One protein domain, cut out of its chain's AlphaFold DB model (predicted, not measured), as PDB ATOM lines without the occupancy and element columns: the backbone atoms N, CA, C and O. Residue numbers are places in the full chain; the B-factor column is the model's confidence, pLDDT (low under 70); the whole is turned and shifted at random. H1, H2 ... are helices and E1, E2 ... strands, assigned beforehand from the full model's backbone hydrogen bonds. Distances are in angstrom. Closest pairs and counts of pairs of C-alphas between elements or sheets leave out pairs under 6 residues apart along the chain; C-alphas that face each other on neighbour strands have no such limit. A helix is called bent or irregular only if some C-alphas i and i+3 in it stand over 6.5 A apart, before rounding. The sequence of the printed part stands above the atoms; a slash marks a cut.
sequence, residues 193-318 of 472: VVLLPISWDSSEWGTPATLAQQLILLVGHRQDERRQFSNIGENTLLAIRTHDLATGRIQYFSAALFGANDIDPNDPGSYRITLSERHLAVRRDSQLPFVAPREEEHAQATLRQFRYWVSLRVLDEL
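What this domain is: This is residues 193 to 318 of the 472 residues of a protein of Hymenobacter sp. PAMC 26554 (UniProt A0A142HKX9). One six-stranded sheet curls into a small, nearly closed barrel, with the long bent strand E4 as the hinge between the leaf E1 E3 and the leaf E6 E2 E5. Residues 290 to 291 bridge the gap between the edges E1 and E5, and H1 caps one end; the short H2 and H3 lie outside, beyond the sheet. The printed part has 126 residues, with three named helices and six named strands in the order E1 E2 H1 E3 E4 H2 E5 H3 E6. The sheet, in the order E1 E3 E4 E6 E2 E5, is mixed, and the class is mixed, helices and strands. The whole is compact, with a radius of gyration of the C-alphas of 14.0 A and spans of 41 by 36 by 25 A.

How they stand to each other: E1, residues 193 to 200, is an edge strand, parallel to E3, residues 236 to 244; N 196 and O 239 are 2.8 A apart. E3 and E4, residues 250 to 262, form an antiparallel hairpin, with N 240 and O 253 at 2.8 A. E4 bends by 78 degrees at residue 258. Its other neighbour, antiparallel, is E6, residues 308 to 317, with N 311 and O 259 at 2.8 A. E6 is antiparallel to E2, residues 215 to 220, with N 218 and O 310 at 2.8 A. E2 is parallel to E5, residues 279 to 283, the other edge strand, with N 281 and O 217 at 2.8 A. It is a folded sheet, bent back on itself into two leaves that face each other: E1 E3 and E6 E2 E5. Residues 290 to 291 pair parallel with 199 to 200 of E1 and antiparallel with 281 to 282 of E5. H1, residues 223 to 229, is on the sheet; its closest C-alphas to E6 are Gln 223 and Tyr 308, 5.8 A apart. H2, residues 268 to 271, only grazes the sheet, with residues 270 to 271. E4, H2 and E5 form a split strand-helix-strand unit, two strands of one sheet that are not neighbours, joined through a helix, with E6 and E2 between them in the sheet; its crossover is right-handed. H3, residues 300 to 303, is not on the sheet; it is close to H2 but not clearly touching, the C-alphas of Tyr 271 and Leu 303 being 6.1 A apart. In H1, 0 of 3 O i to N i+4 pairs and 3 of 4 O i to N i+3 pairs are within hydrogen-bond range; H2 and H3 are too short for an i+4 pair.

Where its parts are: E1 runs 21.0 A from C-alpha 193 at (-18.685, -17.962, 4.723). E2 spans 16.5 A, H1 11.4 A, E3 25.3 A and E4 29.9 A. E5 spans 13.0 A; E6 spans 26.4 A, ending at C-alpha 317, (-24.532, -24.175, 16.634).

The domain as a whole: The C-alphas farthest apart, those of Thr 247 and Asn 266, are 41.7 A apart. The printed part has no cut. The links E1 to E2 and E5 to H3 are long. Mean pLDDT of the printed part is 86.0; residues 234 to 235, 274 to 276 and 295 to 299 are under 70.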
ATOM      1  N   VAL A 193     -17.854 -18.216   3.551       76.75
ATOM      2  CA  VAL A 193     -18.685 -17.962   4.723       76.75
ATOM      3  C   VAL A 193     -18.707 -16.466   4.962       76.75
ATOM      4  O   VAL A 193     -17.704 -15.868   5.345       76.75
ATOM      5  N   VAL A 194     -19.867 -15.844   4.762       85.19
ATOM      6  CA  VAL A 194     -20.111 -14.521   5.336       85.19
ATOM      7  C   VAL A 194     -20.211 -14.726   6.838       85.19
ATOM      8  O   VAL A 194     -21.123 -15.400   7.314       85.19
ATOM      9  N   LEU A 195     -19.258 -14.175   7.586       88.19
ATOM     10  CA  LEU A 195     -19.278 -14.212   9.041       88.19
ATOM     11  C   LEU A 195     -19.898 -12.918   9.565       88.19
ATOM     12  O   LEU A 195     -19.296 -11.850   9.466       88.19
ATOM     13  N   LEU A 196     -21.101 -13.010  10.126       92.62
ATOM     14  CA  LEU A 196     -21.789 -11.885  10.748       92.62
ATOM     15  C   LEU A 196     -21.509 -11.883  12.257       92.62
ATOM     16  O   LEU A 196     -22.057 -12.727  12.972       92.62
ATOM     17  N   PRO A 197     -20.683 -10.961  12.776       92.44
ATOM     18  CA  PRO A 197     -20.511 -10.833  14.211       92.44
ATOM     19  C   PRO A 197     -21.738 -10.142  14.817       92.44
ATOM     20  O   PRO A 197     -22.181  -9.114  14.308       92.44
ATOM     21  N   ILE A 198     -22.278 -10.696  15.901       94.00
ATOM     22  CA  ILE A 198     -23.362 -10.101  16.692       94.00
ATOM     23  C   ILE A 198     -23.070 -10.254  18.183       94.00
ATOM     24  O   ILE A 198     -22.353 -11.159  18.606       94.00
ATOM     25  N   SER A 199     -23.649  -9.377  18.986       93.88
ATOM     26  CA  SER A 199     -23.626  -9.445  20.447       93.88
ATOM     27  C   SER A 199     -25.037  -9.674  20.977       93.88
ATOM     28  O   SER A 199     -26.007  -9.274  20.336       93.88
ATOM     29  N   TRP A 200     -25.160 -10.349  22.113       94.19
ATOM     30  CA  TRP A 200     -26.433 -10.579  22.801       94.19
ATOM     31  C   TRP A 200     -26.171 -10.826  24.287       94.19
ATOM     32  O   TRP A 200     -25.034 -11.096  24.668       94.19
ATOM     33  N   ASP A 201     -27.199 -10.728  25.123       92.12
ATOM     34  CA  ASP A 201     -27.105 -11.021  26.554       92.12
ATOM     35  C   ASP A 201     -28.008 -12.211  26.894       92.12
ATOM     36  O   ASP A 201     -29.232 -12.086  26.909       92.12
ATOM     37  N   SER A 202     -27.419 -13.384  27.152       93.06
ATOM     38  CA  SER A 202     -28.203 -14.588  27.453       93.06
ATOM     39  C   SER A 202     -28.963 -14.513  28.784       93.06
ATOM     40  O   SER A 202     -29.904 -15.281  28.979       93.06
ATOM     41  N   SER A 203     -28.612 -13.589  29.688       91.25
ATOM     42  CA  SER A 203     -29.312 -13.402  30.966       91.25
ATOM     43  C   SER A 203     -30.642 -12.660  30.823       91.25
ATOM     44  O   SER A 203     -31.541 -12.845  31.643       91.25
ATOM     45  N   GLU A 204     -30.802 -11.881  29.750       88.31
ATOM     46  CA  GLU A 204     -32.062 -11.213  29.408       88.31
ATOM     47  C   GLU A 204     -33.046 -12.144  28.672       88.31
ATOM     48  O   GLU A 204     -34.179 -11.765  28.365       88.31
ATOM     49  N   TRP A 205     -32.622 -13.374  28.370       86.81
ATOM     50  CA  TRP A 205     -33.403 -14.366  27.640       86.81
ATOM     51  C   TRP A 205     -33.944 -15.439  28.594       86.81
ATOM     52  O   TRP A 205     -33.306 -15.830  29.570       86.81
ATOM     53  N   GLY A 206     -35.155 -15.937  28.318       80.94
ATOM     54  CA  GLY A 206     -35.772 -17.001  29.118       80.94
ATOM     55  C   GLY A 206     -34.935 -18.289  29.138       80.94
ATOM     56  O   GLY A 206     -34.128 -18.534  28.249       80.94
ATOM     57  N   THR A 207     -35.126 -19.140  30.148       79.62
ATOM     58  CA  THR A 207     -34.347 -20.381  30.303       79.62
ATOM     59  C   THR A 207     -34.975 -21.551  29.523       79.62
ATOM     60  O   THR A 207     -36.146 -21.852  29.765       79.62
ATOM     61  N   PRO A 208     -34.231 -22.277  28.657       78.88
ATOM     62  CA  PRO A 208     -32.822 -22.082  28.296       78.88
ATOM     63  C   PRO A 208     -32.625 -20.982  27.239       78.88
ATOM     64  O   PRO A 208     -33.286 -20.984  26.201       78.88
ATOM     65  N   ALA A 209     -31.667 -20.085  27.479       84.75
ATOM     66  CA  ALA A 209     -31.331 -19.023  26.539       84.75
ATOM     67  C   ALA A 209     -30.550 -19.608  25.356       84.75
ATOM     68  O   ALA A 209     -29.469 -20.173  25.531       84.75
ATOM     69  N   THR A 210     -31.095 -19.494  24.145       89.88
ATOM     70  CA  THR A 210     -30.412 -19.919  22.920       89.88
ATOM     71  C   THR A 210     -30.805 -19.046  21.737       89.88
ATOM     72  O   THR A 210     -31.982 -18.734  21.542       89.88
ATOM     73  N   LEU A 211     -29.809 -18.693  20.923       91.06
ATOM     74  CA  LEU A 211     -30.031 -18.090  19.613       91.06
ATOM     75  C   LEU A 211     -30.395 -19.127  18.550       91.06
ATOM     76  O   LEU A 211     -30.927 -18.743  17.514       91.06
ATOM     77  N   ALA A 212     -30.145 -20.419  18.782       92.88
ATOM     78  CA  ALA A 212     -30.474 -21.454  17.811       92.88
ATOM     79  C   ALA A 212     -31.973 -21.438  17.483       92.88
ATOM     80  O   ALA A 212     -32.820 -21.299  18.367       92.88
ATOM     81  N   GLN A 213     -32.294 -21.605  16.200       91.88
ATOM     82  CA  GLN A 213     -33.663 -21.599  15.667       91.88
ATOM     83  C   GLN A 213     -34.427 -20.268  15.806       91.88
ATOM     84  O   GLN A 213     -35.605 -20.211  15.449       91.88
ATOM     85  N   GLN A 214     -33.778 -19.191  16.253       92.88
ATOM     86  CA  GLN A 214     -34.405 -17.876  16.366       92.88
ATOM     87  C   GLN A 214     -34.420 -17.135  15.029       92.88
ATOM     88  O   GLN A 214     -33.541 -17.301  14.175       92.88
ATOM     89  N   LEU A 215     -35.417 -16.269  14.852       92.06
ATOM     90  CA  LEU A 215     -35.445 -15.317  13.749       92.06
ATOM     91  C   LEU A 215     -34.857 -13.987  14.216       92.06
ATOM     92  O   LEU A 215     -35.342 -13.401  15.178       92.06
ATOM     93  N   ILE A 216     -33.850 -13.493  13.502       93.31
ATOM     94  CA  ILE A 216     -33.226 -12.195  13.748       93.31
ATOM     95  C   ILE A 216     -33.576 -11.260  12.593       93.31
ATOM     96  O   ILE A 216     -33.375 -11.593  11.424       93.31
ATOM     97  N   LEU A 217     -34.077 -10.071  12.908       92.81
ATOM     98  CA  LEU A 217     -34.146  -8.959  11.976       92.81
ATOM     99  C   LEU A 217     -32.967  -8.026  12.230       92.81
ATOM    100  O   LEU A 217     -32.977  -7.249  13.178       92.81
ATOM    101  N   LEU A 218     -31.968  -8.084  11.360       94.06
ATOM    102  CA  LEU A 218     -30.872  -7.130  11.351       94.06
ATOM    103  C   LEU A 218     -31.306  -5.862  10.609       94.06
ATOM    104  O   LEU A 218     -31.752  -5.936   9.467       94.06
ATOM    105  N   VAL A 219     -31.132  -4.705  11.234       93.25
ATOM    106  CA  VAL A 219     -31.367  -3.384  10.632       93.25
ATOM    107  C   VAL A 219     -30.114  -2.526  10.755       93.25
ATOM    108  O   VAL A 219     -29.372  -2.659  11.728       93.25
ATOM    109  N   GLY A 220     -29.871  -1.645   9.786       93.75
ATOM    110  CA  GLY A 220     -28.707  -0.756   9.819       93.75
ATOM    111  C   GLY A 220     -28.921   0.565   9.087       93.75
ATOM    112  O   GLY A 220     -29.831   0.711   8.270       93.75
ATOM    113  N   HIS A 221     -28.087   1.553   9.405       93.38
ATOM    114  CA  HIS A 221     -28.187   2.921   8.873       93.38
ATOM    115  C   HIS A 221     -27.425   3.136   7.556       93.38
ATOM    116  O   HIS A 221     -27.583   4.175   6.918       93.38
ATOM    117  N   ARG A 222     -26.618   2.162   7.130       90.00
ATOM    118  CA  ARG A 222     -25.734   2.250   5.965       90.00
ATOM    119  C   ARG A 222     -26.193   1.316   4.852       90.00
ATOM    120  O   ARG A 222     -26.072   0.102   4.965       90.00
ATOM    121  N   GLN A 223     -26.740   1.872   3.774       86.44
ATOM    122  CA  GLN A 223     -27.313   1.079   2.676       86.44
ATOM    123  C   GLN A 223     -26.270   0.187   1.974       86.44
ATOM    124  O   GLN A 223     -26.584  -0.917   1.531       86.44
ATOM    125  N   ASP A 224     -25.016   0.635   1.898       82.56
ATOM    126  CA  ASP A 224     -23.902  -0.109   1.307       82.56
ATOM    127  C   ASP A 224     -23.603  -1.419   2.050       82.56
ATOM    128  O   ASP A 224     -23.250  -2.413   1.413       82.56
ATOM    129  N   GLU A 225     -23.846  -1.479   3.362       84.25
ATOM    130  CA  GLU A 225     -23.666  -2.696   4.159       84.25
ATOM    131  C   GLU A 225     -24.627  -3.818   3.758       84.25
ATOM    132  O   GLU A 225     -24.326  -4.988   3.996       84.25
ATOM    133  N   ARG A 226     -25.755  -3.522   3.094       90.75
ATOM    134  CA  ARG A 226     -26.643  -4.569   2.566       90.75
ATOM    135  C   ARG A 226     -25.940  -5.420   1.507       90.75
ATOM    136  O   ARG A 226     -26.248  -6.605   1.369       90.75
ATOM    137  N   ARG A 227     -24.985  -4.844   0.765       82.31
ATOM    138  CA  ARG A 227     -24.335  -5.508  -0.377       82.31
ATOM    139  C   ARG A 227     -23.664  -6.826   0.013       82.31
ATOM    140  O   ARG A 227     -23.710  -7.756  -0.789       82.31
ATOM    141  N   GLN A 228     -23.156  -6.941   1.245       81.75
ATOM    142  CA  GLN A 228     -22.536  -8.169   1.765       81.75
ATOM    143  C   GLN A 228     -23.503  -9.370   1.824       81.75
ATOM    144  O   GLN A 228     -23.061 -10.513   1.805       81.75
ATOM    145  N   PHE A 229     -24.823  -9.132   1.846       85.94
ATOM    146  CA  PHE A 229     -25.839 -10.190   1.897       85.94
ATOM    147  C   PHE A 229     -26.374 -10.595   0.514       85.94
ATOM    148  O   PHE A 229     -27.133 -11.554   0.411       85.94
ATOM    149  N   SER A 230     -25.989  -9.895  -0.560       79.19
ATOM    150  CA  SER A 230     -26.574 -10.081  -1.903       79.19
ATOM    151  C   SER A 230     -26.231 -11.431  -2.539       79.19
ATOM    152  O   SER A 230     -26.958 -11.899  -3.411       79.19
ATOM    153  N   ASN A 231     -25.130 -12.044  -2.095       71.44
ATOM    154  CA  ASN A 231     -24.563 -13.264  -2.673       71.44
ATOM    155  C   ASN A 231     -24.723 -14.495  -1.758       71.44
ATOM    156  O   ASN A 231     -24.167 -15.552  -2.059       71.44
ATOM    157  N   ILE A 232     -25.455 -14.374  -0.642       80.44
ATOM    158  CA  ILE A 232     -25.731 -15.488   0.279       80.44
ATOM    159  C   ILE A 232     -26.784 -16.402  -0.352       80.44
ATOM    160  O   ILE A 232     -27.870 -15.943  -0.705       80.44
ATOM    161  N   GLY A 233     -26.474 -17.695  -0.489       70.44
ATOM    162  CA  GLY A 233     -27.386 -18.690  -1.061       70.44
ATOM    163  C   GLY A 233     -26.733 -19.626  -2.076       70.44
ATOM    164  O   GLY A 233     -26.533 -20.792  -1.764       70.44
ATOM    165  N   GLU A 234     -26.425 -19.148  -3.292       57.69
ATOM    166  CA  GLU A 234     -26.050 -20.050  -4.402       57.69
ATOM    167  C   GLU A 234     -24.713 -20.785  -4.166       57.69
ATOM    168  O   GLU A 234     -24.634 -21.945  -4.544       57.69
ATOM    169  N   ASN A 235     -23.718 -20.167  -3.506       60.38
ATOM    170  CA  ASN A 235     -22.427 -20.798  -3.139       60.38
ATOM    171  C   ASN A 235     -21.780 -20.218  -1.857       60.38
ATOM    172  O   ASN A 235     -20.619 -20.496  -1.562       60.38
ATOM    173  N   THR A 236     -22.511 -19.385  -1.112       72.81
ATOM    174  CA  THR A 236     -21.984 -18.628   0.035       72.81
ATOM    175  C   THR A 236     -22.823 -18.965   1.262       72.81
ATOM    176  O   THR A 236     -24.036 -18.715   1.261       72.81
ATOM    177  N   LEU A 237     -22.197 -19.537   2.288       83.19
ATOM    178  CA  LEU A 237     -22.831 -19.798   3.579       83.19
ATOM    179  C   LEU A 237     -22.855 -18.520   4.412       83.19
ATOM    180  O   LEU A 237     -22.034 -17.621   4.247       83.19
ATOM    181  N   LEU A 238     -23.797 -18.453   5.343       91.50
ATOM    182  CA  LEU A 238     -23.816 -17.430   6.377       91.50
ATOM    183  C   LEU A 238     -23.567 -18.116   7.718       91.50
ATOM    184  O   LEU A 238     -24.307 -19.024   8.102       91.50
ATOM    185  N   ALA A 239     -22.541 -17.661   8.425       93.25
ATOM    186  CA  ALA A 239     -22.321 -17.998   9.820       93.25
ATOM    187  C   ALA A 239     -22.480 -16.746  10.679       93.25
ATOM    188  O   ALA A 239     -22.165 -15.631  10.266       93.25
ATOM    189  N   ILE A 240     -22.963 -16.937  11.895       94.69
ATOM    190  CA  ILE A 240     -23.113 -15.890  12.891       94.69
ATOM    191  C   ILE A 240     -22.103 -16.160  13.997       94.69
ATOM    192  O   ILE A 240     -22.160 -17.205  14.641       94.69
ATOM    193  N   ARG A 241     -21.201 -15.207  14.237       94.12
ATOM    194  CA  ARG A 241     -20.304 -15.219  15.397       94.12
ATOM    195  C   ARG A 241     -20.955 -14.418  16.508       94.12
ATOM    196  O   ARG A 241     -21.054 -13.199  16.423       94.12
ATOM    197  N   THR A 242     -21.404 -15.102  17.540       94.50
ATOM    198  CA  THR A 242     -22.094 -14.480  18.668       94.50
ATOM    199  C   THR A 242     -21.114 -14.189  19.791       94.50
ATOM    200  O   THR A 242     -20.200 -14.971  20.045       94.50
ATOM    201  N   HIS A 243     -21.314 -13.059  20.453       91.88
ATOM    202  CA  HIS A 243     -20.632 -12.674  21.679       91.88
ATOM    203  C   HIS A 243     -21.688 -12.556  22.778       91.88
ATOM    204  O   HIS A 243     -22.470 -11.604  22.767       91.88
ATOM    205  N   ASP A 244     -21.744 -13.536  23.681       93.19
ATOM    206  CA  ASP A 244     -22.646 -13.499  24.832       93.19
ATOM    207  C   ASP A 244     -22.047 -12.618  25.933       93.19
ATOM    208  O   ASP A 244     -20.999 -12.938  26.502       93.19
ATOM    209  N   LEU A 245     -22.710 -11.503  26.227       90.00
ATOM    210  CA  LEU A 245     -22.275 -10.524  27.218       90.00
ATOM    211  C   LEU A 245     -22.359 -11.058  28.653       90.00
ATOM    212  O   LEU A 245     -21.520 -10.691  29.474       90.00
ATOM    213  N   ALA A 246     -23.299 -11.960  28.948       90.56
ATOM    214  CA  ALA A 246     -23.470 -12.507  30.293       90.56
ATOM    215  C   ALA A 246     -22.376 -13.516  30.649       90.56
ATOM    216  O   ALA A 246     -21.866 -13.535  31.770       90.56
ATOM    217  N   THR A 247     -22.011 -14.378  29.697       91.56
ATOM    218  CA  THR A 247     -21.056 -15.472  29.940       91.56
ATOM    219  C   THR A 247     -19.655 -15.196  29.401       91.56
ATOM    220  O   THR A 247     -18.719 -15.932  29.720       91.56
ATOM    221  N   GLY A 248     -19.496 -14.172  28.558       89.31
ATOM    222  CA  GLY A 248     -18.263 -13.882  27.826       89.31
ATOM    223  C   GLY A 248     -17.917 -14.923  26.754       89.31
ATOM    224  O   GLY A 248     -16.808 -14.897  26.216       89.31
ATOM    225  N   ARG A 249     -18.819 -15.868  26.460       91.19
ATOM    226  CA  ARG A 249     -18.573 -16.947  25.498       91.19
ATOM    227  C   ARG A 249     -18.770 -16.466  24.066       91.19
ATOM    228  O   ARG A 249     -19.635 -15.643  23.772       91.19
ATOM    229  N   ILE A 250     -17.963 -17.033  23.175       90.44
ATOM    230  CA  ILE A 250     -18.115 -16.888  21.730       90.44
ATOM    231  C   ILE A 250     -18.652 -18.204  21.192       90.44
ATOM    232  O   ILE A 250     -18.076 -19.257  21.466       90.44
ATOM    233  N   GLN A 251     -19.732 -18.131  20.427       93.44
ATOM    234  CA  GLN A 251     -20.328 -19.285  19.760       93.44
ATOM    235  C   GLN A 251     -20.563 -18.962  18.293       93.44
ATOM    236  O   GLN A 251     -20.803 -17.807  17.926       93.44
ATOM    237  N   TYR A 252     -20.520 -19.992  17.461       93.88
ATOM    238  CA  TYR A 252     -20.761 -19.877  16.034       93.88
ATOM    239  C   TYR A 252     -22.063 -20.583  15.704       93.88
ATOM    240  O   TYR A 252     -22.297 -21.686  16.174       93.88
ATOM    241  N   PHE A 253     -22.904 -19.968  14.885       94.81
ATOM    242  CA  PHE A 253     -24.135 -20.584  14.402       94.81
ATOM    243  C   PHE A 253     -24.157 -20.559  12.887       94.81
ATOM    244  O   PHE A 253     -23.714 -19.593  12.268       94.81
ATOM    245  N   SER A 254     -24.717 -21.597  12.282       93.19
ATOM    246  CA  SER A 254     -25.141 -21.522  10.887       93.19
ATOM    247  C   SER A 254     -26.381 -20.632  10.783       93.19
ATOM    248  O   SER A 254     -27.163 -20.520  11.729       93.19
ATOM    249  N   ALA A 255     -26.571 -19.964   9.648       95.00
ATOM    250  CA  ALA A 255     -27.746 -19.133   9.431       95.00
ATOM    251  C   ALA A 255     -28.223 -19.154   7.979       95.00
ATOM    252  O   ALA A 255     -27.455 -19.353   7.040       95.00
ATOM    253  N   ALA A 256     -29.521 -18.914   7.802       91.31
ATOM    254  CA  ALA A 256     -30.159 -18.778   6.502       91.31
ATOM    255  C   ALA A 256     -30.691 -17.355   6.308       91.31
ATOM    256  O   ALA A 256     -31.368 -16.803   7.179       91.31
ATOM    257  N   LEU A 257     -30.426 -16.781   5.134       92.31
ATOM    258  CA  LEU A 257     -31.005 -15.513   4.710       92.31
ATOM    259  C   LEU A 257     -32.422 -15.750   4.169       92.31
ATOM    260  O   LEU A 257     -32.602 -16.437   3.168       92.31
ATOM    261  N   PHE A 258     -33.429 -15.168   4.818       88.25
ATOM    262  CA  PHE A 258     -34.831 -15.242   4.381       88.25
ATOM    263  C   PHE A 258     -35.217 -14.083   3.462       88.25
ATOM    264  O   PHE A 258     -36.115 -14.209   2.633       88.25
ATOM    265  N   GLY A 259     -34.549 -12.944   3.615       88.38
ATOM    266  CA  GLY A 259     -34.766 -11.774   2.782       88.38
ATOM    267  C   GLY A 259     -33.903 -10.615   3.239       88.38
ATOM    268  O   GLY A 259     -33.530 -10.530   4.406       88.38
ATOM    269  N   ALA A 260     -33.597  -9.721   2.312       91.44
ATOM    270  CA  ALA A 260     -32.959  -8.450   2.593       91.44
ATOM    271  C   ALA A 260     -33.536  -7.413   1.637       91.44
ATOM    272  O   ALA A 260     -33.772  -7.724   0.467       91.44
ATOM    273  N   ASN A 261     -33.758  -6.197   2.114       91.88
ATOM    274  CA  ASN A 261     -34.193  -5.106   1.255       91.88
ATOM    275  C   ASN A 261     -33.709  -3.761   1.792       91.88
ATOM    276  O   ASN A 261     -33.326  -3.640   2.958       91.88
ATOM    277  N   ASP A 262     -33.732  -2.765   0.919       92.81
ATOM    278  CA  ASP A 262     -33.523  -1.378   1.301       92.81
ATOM    279  C   ASP A 262     -34.790  -0.834   1.980       92.81
ATOM    280  O   ASP A 262     -35.912  -1.244   1.672       92.81
ATOM    281  N   ILE A 263     -34.596   0.073   2.935       91.56
ATOM    282  CA  ILE A 263     -35.661   0.847   3.570       91.56
ATOM    283  C   ILE A 263     -35.624   2.237   2.954       91.56
ATOM    284  O   ILE A 263     -34.675   3.000   3.158       91.56
ATOM    285  N   ASP A 264     -36.680   2.566   2.219       91.06
ATOM    286  CA  ASP A 264     -36.924   3.911   1.727       91.06
ATOM    287  C   ASP A 264     -37.944   4.591   2.656       91.06
ATOM    288  O   ASP A 264     -39.104   4.169   2.716       91.06
ATOM    289  N   PRO A 265     -37.558   5.649   3.392       86.69
ATOM    290  CA  PRO A 265     -38.476   6.353   4.284       86.69
ATOM    291  C   PRO A 265     -39.680   6.970   3.551       86.69
ATOM    292  O   PRO A 265     -40.683   7.272   4.200       86.69
ATOM    293  N   ASN A 266     -39.600   7.139   2.226       89.69
ATOM    294  CA  ASN A 266     -40.678   7.659   1.389       89.69
ATOM    295  C   ASN A 266     -41.600   6.565   0.829       89.69
ATOM    296  O   ASN A 266     -42.680   6.888   0.340       89.69
ATOM    297  N   ASP A 267     -41.212   5.288   0.917       88.88
ATOM    298  CA  ASP A 267     -42.039   4.152   0.510       88.88
ATOM    299  C   ASP A 267     -42.461   3.332   1.739       88.88
ATOM    300  O   ASP A 267     -41.697   2.488   2.221       88.88
ATOM    301  N   PRO A 268     -43.703   3.505   2.234       84.94
ATOM    302  CA  PRO A 268     -44.237   2.696   3.320       84.94
ATOM    303  C   PRO A 268     -44.193   1.191   3.078       84.94
ATOM    304  O   PRO A 268     -44.151   0.433   4.045       84.94
ATOM    305  N   GLY A 269     -44.203   0.741   1.821       85.12
ATOM    306  CA  GLY A 269     -44.056  -0.669   1.480       85.12
ATOM    307  C   GLY A 269     -42.707  -1.253   1.906       85.12
ATOM    308  O   GLY A 269     -42.648  -2.426   2.268       85.12
ATOM    309  N   SER A 270     -41.650  -0.436   1.944       84.56
ATOM    310  CA  SER A 270     -40.282  -0.875   2.250       84.56
ATOM    311  C   SER A 270     -40.051  -1.239   3.726       84.56
ATOM    312  O   SER A 270     -39.164  -2.040   4.030       84.56
ATOM    313  N   TYR A 271     -40.877  -0.714   4.643       80.94
ATOM    314  CA  TYR A 271     -40.783  -0.953   6.094       80.94
ATOM    315  C   TYR A 271     -42.073  -1.503   6.733       80.94
ATOM    316  O   TYR A 271     -42.155  -1.634   7.955       80.94
ATOM    317  N   ARG A 272     -43.090  -1.875   5.941       78.00
ATOM    318  CA  ARG A 272     -44.307  -2.581   6.406       78.00
ATOM    319  C   ARG A 272     -44.076  -4.090   6.549       78.00
ATOM    320  O   ARG A 272     -44.809  -4.909   6.002       78.00
ATOM    321  N   ILE A 273     -43.035  -4.463   7.278       72.62
ATOM    322  CA  ILE A 273     -42.691  -5.864   7.530       72.62
ATOM    323  C   ILE A 273     -43.374  -6.276   8.827       72.62
ATOM    324  O   ILE A 273     -43.242  -5.589   9.836       72.62
ATOM    325  N   THR A 274     -44.099  -7.392   8.831       68.81
ATOM    326  CA  THR A 274     -44.651  -7.943  10.073       68.81
ATOM    327  C   THR A 274     -43.504  -8.481  10.922       68.81
ATOM    328  O   THR A 274     -42.867  -9.468  10.555       68.81
ATOM    329  N   LEU A 275     -43.223  -7.814  12.040       66.44
ATOM    330  CA  LEU A 275     -42.079  -8.091  12.916       66.44
ATOM    331  C   LEU A 275     -42.357  -9.132  13.989       66.44
ATOM    332  O   LEU A 275     -41.444  -9.493  14.725       66.44
ATOM    333  N   SER A 276     -43.599  -9.603  14.069       65.12
ATOM    334  CA  SER A 276     -44.157 -10.211  15.271       65.12
ATOM    335  C   SER A 276     -43.342 -11.366  15.846       65.12
ATOM    336  O   SER A 276     -43.416 -11.553  17.049       65.12
ATOM    337  N   GLU A 277     -42.549 -12.100  15.061       73.62
ATOM    338  CA  GLU A 277     -41.771 -13.264  15.517       73.62
ATOM    339  C   GLU A 277     -40.241 -13.063  15.563       73.62
ATOM    340  O   GLU A 277     -39.522 -14.028  15.803       73.62
ATOM    341  N   ARG A 278     -39.712 -11.856  15.309       82.31
ATOM    342  CA  ARG A 278     -38.259 -11.640  15.130       82.31
ATOM    343  C   ARG A 278     -37.624 -10.876  16.289       82.31
ATOM    344  O   ARG A 278     -38.159  -9.863  16.723       82.31
ATOM    345  N   HIS A 279     -36.435 -11.303  16.700       88.06
ATOM    346  CA  HIS A 279     -35.536 -10.521  17.546       88.06
ATOM    347  C   HIS A 279     -34.882  -9.414  16.726       88.06
ATOM    348  O   HIS A 279     -34.372  -9.670  15.634       88.06
ATOM    349  N   LEU A 280     -34.878  -8.186  17.232       88.44
ATOM    350  CA  LEU A 280     -34.257  -7.067  16.536       88.44
ATOM    351  C   LEU A 280     -32.758  -7.022  16.844       88.44
ATOM    352  O   LEU A 280     -32.354  -6.939  18.001       88.44
ATOM    353  N   ALA A 281     -31.944  -7.041  15.790       91.50
ATOM    354  CA  ALA A 281     -30.519  -6.768  15.851       91.50
ATOM    355  C   ALA A 281     -30.239  -5.401  15.223       91.50
ATOM    356  O   ALA A 281     -30.393  -5.218  14.015       91.50
ATOM    357  N   VAL A 282     -29.836  -4.425  16.034       89.00
ATOM    358  CA  VAL A 282     -29.598  -3.060  15.546       89.00
ATOM    359  C   VAL A 282     -28.112  -2.843  15.306       89.00
ATOM    360  O   VAL A 282     -27.322  -2.883  16.247       89.00
ATOM    361  N   ARG A 283     -27.735  -2.565  14.057       85.56
ATOM    362  CA  ARG A 283     -26.381  -2.155  13.676       85.56
ATOM    363  C   ARG A 283     -26.289  -0.631  13.645       85.56
ATOM    364  O   ARG A 283     -26.880   0.018  12.778       85.56
ATOM    365  N   ARG A 284     -25.555  -0.064  14.602       81.06
ATOM    366  CA  ARG A 284     -25.267   1.375  14.679       81.06
ATOM    367  C   ARG A 284     -23.838   1.624  14.220       81.06
ATOM    368  O   ARG A 284     -22.900   1.289  14.935       81.06
ATOM    369  N   ASP A 285     -23.684   2.194  13.032       78.50
ATOM    370  CA  ASP A 285     -22.388   2.571  12.464       78.50
ATOM    371  C   ASP A 285     -21.348   1.435  12.529       78.50
ATOM    372  O   ASP A 285     -21.567   0.364  11.963       78.50
ATOM    373  N   SER A 286     -20.219   1.653  13.210       72.62
ATOM    374  CA  SER A 286     -19.132   0.680  13.375       72.62
ATOM    375  C   SER A 286     -19.317  -0.273  14.564       72.62
ATOM    376  O   SER A 286     -18.397  -1.022  14.893       72.62
ATOM    377  N   GLN A 287     -20.460  -0.235  15.252       77.31
ATOM    378  CA  GLN A 287     -20.735  -1.112  16.388       77.31
ATOM    379  C   GLN A 287     -21.242  -2.480  15.927       77.31
ATOM    380  O   GLN A 287     -21.937  -2.612  14.915       77.31
ATOM    381  N   LEU A 288     -20.923  -3.509  16.715       82.56
ATOM    382  CA  LEU A 288     -21.500  -4.832  16.525       82.56
ATOM    383  C   LEU A 288     -23.025  -4.758  16.691       82.56
ATOM    384  O   LEU A 288     -23.495  -4.141  17.648       82.56
ATOM    385  N   PRO A 289     -23.807  -5.403  15.808       90.06
ATOM    386  CA  PRO A 289     -25.235  -5.557  16.018       90.06
ATOM    387  C   PRO A 289     -25.510  -6.203  17.376       90.06
ATOM    388  O   PRO A 289     -24.948  -7.257  17.685       90.06
ATOM    389  N   PHE A 290     -26.373  -5.584  18.175       91.19
ATOM    390  CA  PHE A 290     -26.847  -6.155  19.434       91.19
ATOM    391  C   PHE A 290     -28.237  -6.753  19.236       91.19
ATOM    392  O   PHE A 290     -29.133  -6.051  18.765       91.19
ATOM    393  N   VAL A 291     -28.401  -8.037  19.563       91.44
ATOM    394  CA  VAL A 291     -29.684  -8.746  19.521       91.44
ATOM    395  C   VAL A 291     -30.407  -8.532  20.840       91.44
ATOM    396  O   VAL A 291     -30.040  -9.114  21.859       91.44
ATOM    397  N   ALA A 292     -31.460  -7.724  20.799       84.69
ATOM    398  CA  ALA A 292     -32.313  -7.523  21.957       84.69
ATOM    399  C   ALA A 292     -33.255  -8.727  22.176       84.69
ATOM    400  O   ALA A 292     -33.637  -9.416  21.212       84.69
ATOM    401  N   PRO A 293     -33.682  -8.980  23.428       79.25
ATOM    402  CA  PRO A 293     -34.835  -9.826  23.703       79.25
ATOM    403  C   PRO A 293     -36.054  -9.355  22.907       79.25
ATOM    404  O   PRO A 293     -36.145  -8.209  22.466       79.25
ATOM    405  N   ARG A 294     -37.013 -10.257  22.701       77.38
ATOM    406  CA  ARG A 294     -38.243  -9.918  21.986       77.38
ATOM    407  C   ARG A 294     -39.075  -8.961  22.841       77.38
ATOM    408  O   ARG A 294     -39.720  -9.390  23.791       77.38
ATOM    409  N   GLU A 295     -39.062  -7.686  22.480       66.06
ATOM    410  CA  GLU A 295     -40.005  -6.696  22.995       66.06
ATOM    411  C   GLU A 295     -41.323  -6.751  22.199       66.06
ATOM    412  O   GLU A 295     -41.434  -7.455  21.189       66.06
ATOM    413  N   GLU A 296     -42.354  -6.048  22.677       60.22
ATOM    414  CA  GLU A 296     -43.619  -5.884  21.952       60.22
ATOM    415  C   GLU A 296     -43.393  -5.358  20.521       60.22
ATOM    416  O   GLU A 296     -42.340  -4.811  20.195       60.22
ATOM    417  N   GLU A 297     -44.390  -5.551  19.651       65.69
ATOM    418  CA  GLU A 297     -44.336  -5.223  18.222       65.69
ATOM    419  C   GLU A 297     -43.644  -3.872  17.966       65.69
ATOM    420  O   GLU A 297     -44.179  -2.812  18.302       65.69
ATOM    421  N   HIS A 298     -42.433  -3.894  17.388       67.31
ATOM    422  CA  HIS A 298     -41.715  -2.644  17.161       67.31
ATOM    423  C   HIS A 298     -42.538  -1.748  16.236       67.31
ATOM    424  O   HIS A 298     -42.910  -2.135  15.123       67.31
ATOM    425  N   ALA A 299     -42.802  -0.525  16.691       66.69
ATOM    426  CA  ALA A 299     -43.555   0.439  15.913       66.69
ATOM    427  C   ALA A 299     -42.877   0.664  14.552       66.69
ATOM    428  O   ALA A 299     -41.662   0.846  14.468       66.69
ATOM    429  N   GLN A 300     -43.667   0.745  13.476       73.69
ATOM    430  CA  GLN A 300     -43.166   1.072  12.129       73.69
ATOM    431  C   GLN A 300     -42.326   2.362  12.106       73.69
ATOM    432  O   GLN A 300     -41.447   2.512  11.261       73.69
ATOM    433  N   ALA A 301     -42.579   3.283  13.041       78.81
ATOM    434  CA  ALA A 301     -41.781   4.487  13.242       78.81
ATOM    435  C   ALA A 301     -40.296   4.180  13.514       78.81
ATOM    436  O   ALA A 301     -39.432   4.875  12.987       78.81
ATOM    437  N   THR A 302     -39.997   3.107  14.250       79.69
ATOM    438  CA  THR A 302     -38.633   2.664  14.565       79.69
ATOM    439  C   THR A 302     -37.905   2.145  13.332       79.69
ATOM    440  O   THR A 302     -36.705   2.346  13.216       79.69
ATOM    441  N   LEU A 303     -38.590   1.509  12.375       82.94
ATOM    442  CA  LEU A 303     -37.928   1.006  11.165       82.94
ATOM    443  C   LEU A 303     -37.528   2.120  10.191       82.94
ATOM    444  O   LEU A 303     -36.522   1.990   9.499       82.94
ATOM    445  N   ARG A 304     -38.269   3.236  10.168       88.50
ATOM    446  CA  ARG A 304     -38.015   4.367   9.254       88.50
ATOM    447  C   ARG A 304     -36.652   5.035   9.443       88.50
ATOM    448  O   ARG A 304     -36.213   5.752   8.551       88.50
ATOM    449  N   GLN A 305     -36.002   4.839  10.589       90.44
ATOM    450  CA  GLN A 305     -34.683   5.421  10.862       90.44
ATOM    451  C   GLN A 305     -33.528   4.643  10.209       90.44
ATOM    452  O   GLN A 305     -32.395   5.126  10.180       90.44
ATOM    453  N   PHE A 306     -33.797   3.437   9.703       93.38
ATOM    454  CA  PHE A 306     -32.803   2.566   9.084       93.38
ATOM    455  C   PHE A 306     -32.854   2.664   7.557       93.38
ATOM    456  O   PHE A 306     -33.806   3.180   6.978       93.38
ATOM    457  N   ARG A 307     -31.798   2.183   6.899       94.56
ATOM    458  CA  ARG A 307     -31.646   2.195   5.435       94.56
ATOM    459  C   ARG A 307     -31.762   0.824   4.801       94.56
ATOM    460  O   ARG A 307     -31.941   0.737   3.593       94.56
ATOM    461  N   TYR A 308     -31.674  -0.237   5.591       94.56
ATOM    462  CA  TYR A 308     -31.880  -1.593   5.115       94.56
ATOM    463  C   TYR A 308     -32.344  -2.503   6.250       94.56
ATOM    464  O   TYR A 308     -32.170  -2.196   7.435       94.56
ATOM    465  N   TRP A 309     -32.891  -3.651   5.867       93.38
ATOM    466  CA  TRP A 309     -33.156  -4.763   6.767       93.38
ATOM    467  C   TRP A 309     -32.706  -6.088   6.151       93.38
ATOM    468  O   TRP A 309     -32.653  -6.246   4.929       93.38
ATOM    469  N   VAL A 310     -32.395  -7.051   7.014       93.50
ATOM    470  CA  VAL A 310     -32.001  -8.419   6.677       93.50
ATOM    471  C   VAL A 310     -32.681  -9.363   7.666       93.50
ATOM    472  O   VAL A 310     -32.455  -9.286   8.869       93.50
ATOM    473  N   SER A 311     -33.532 -10.257   7.170       92.81
ATOM    474  CA  SER A 311     -34.170 -11.302   7.970       92.81
ATOM    475  C   SER A 311     -33.322 -12.565   7.910       92.81
ATOM    476  O   SER A 311     -33.160 -13.168   6.847       92.81
ATOM    477  N   LEU A 312     -32.836 -12.986   9.067       94.62
ATOM    478  CA  LEU A 312     -31.989 -14.151   9.258       94.62
ATOM    479  C   LEU A 312     -32.728 -15.185  10.102       94.62
ATOM    480  O   LEU A 312     -33.411 -14.836  11.061       94.62
ATOM    481  N   ARG A 313     -32.569 -16.461   9.766       93.94
ATOM    482  CA  ARG A 313     -32.896 -17.562  10.669       93.94
ATOM    483  C   ARG A 313     -31.593 -18.153  11.167       93.94
ATOM    484  O   ARG A 313     -30.828 -18.683  10.363       93.94
ATOM    485  N   VAL A 314     -31.354 -18.047  12.466       94.69
ATOM    486  CA  VAL A 314     -30.265 -18.765  13.121       94.69
ATOM    487  C   VAL A 314     -30.645 -20.241  13.129       94.69
ATOM    488  O   VAL A 314     -31.783 -20.592  13.438       94.69
ATOM    489  N   LEU A 315     -29.725 -21.099  12.724       93.12
ATOM    490  CA  LEU A 315     -29.928 -22.539  12.661       93.12
ATOM    491  C   LEU A 315     -29.190 -23.178  13.837       93.12
ATOM    492  O   LEU A 315     -29.404 -22.773  14.981       93.12
ATOM    493  N   ASP A 316     -28.350 -24.169  13.565       91.62
ATOM    494  CA  ASP A 316     -27.658 -24.940  14.586       91.62
ATOM    495  C   ASP A 316     -26.301 -24.316  14.926       91.62
ATOM    496  O   ASP A 316     -25.661 -23.672  14.081       91.62
ATOM    497  N   GLU A 317     -25.877 -24.517  16.175       92.81
ATOM    498  CA  GLU A 317     -24.532 -24.175  16.634       92.81
ATOM    499  C   GLU A 317     -23.505 -24.983  15.829       92.81
ATOM    500  O   GLU A 317     -23.648 -26.190  15.625       92.81
ATOM    501  N   LEU A 318     -22.488 -24.294  15.328       88.06
ATOM    502  CA  LEU A 318     -21.382 -24.888  14.597       88.06
ATOM    503  C   LEU A 318     -20.366 -25.485  15.581       88.06
ATOM    504  O   LEU A 318     -20.224 -24.981  16.698       88.06
TER     505      LEU A 318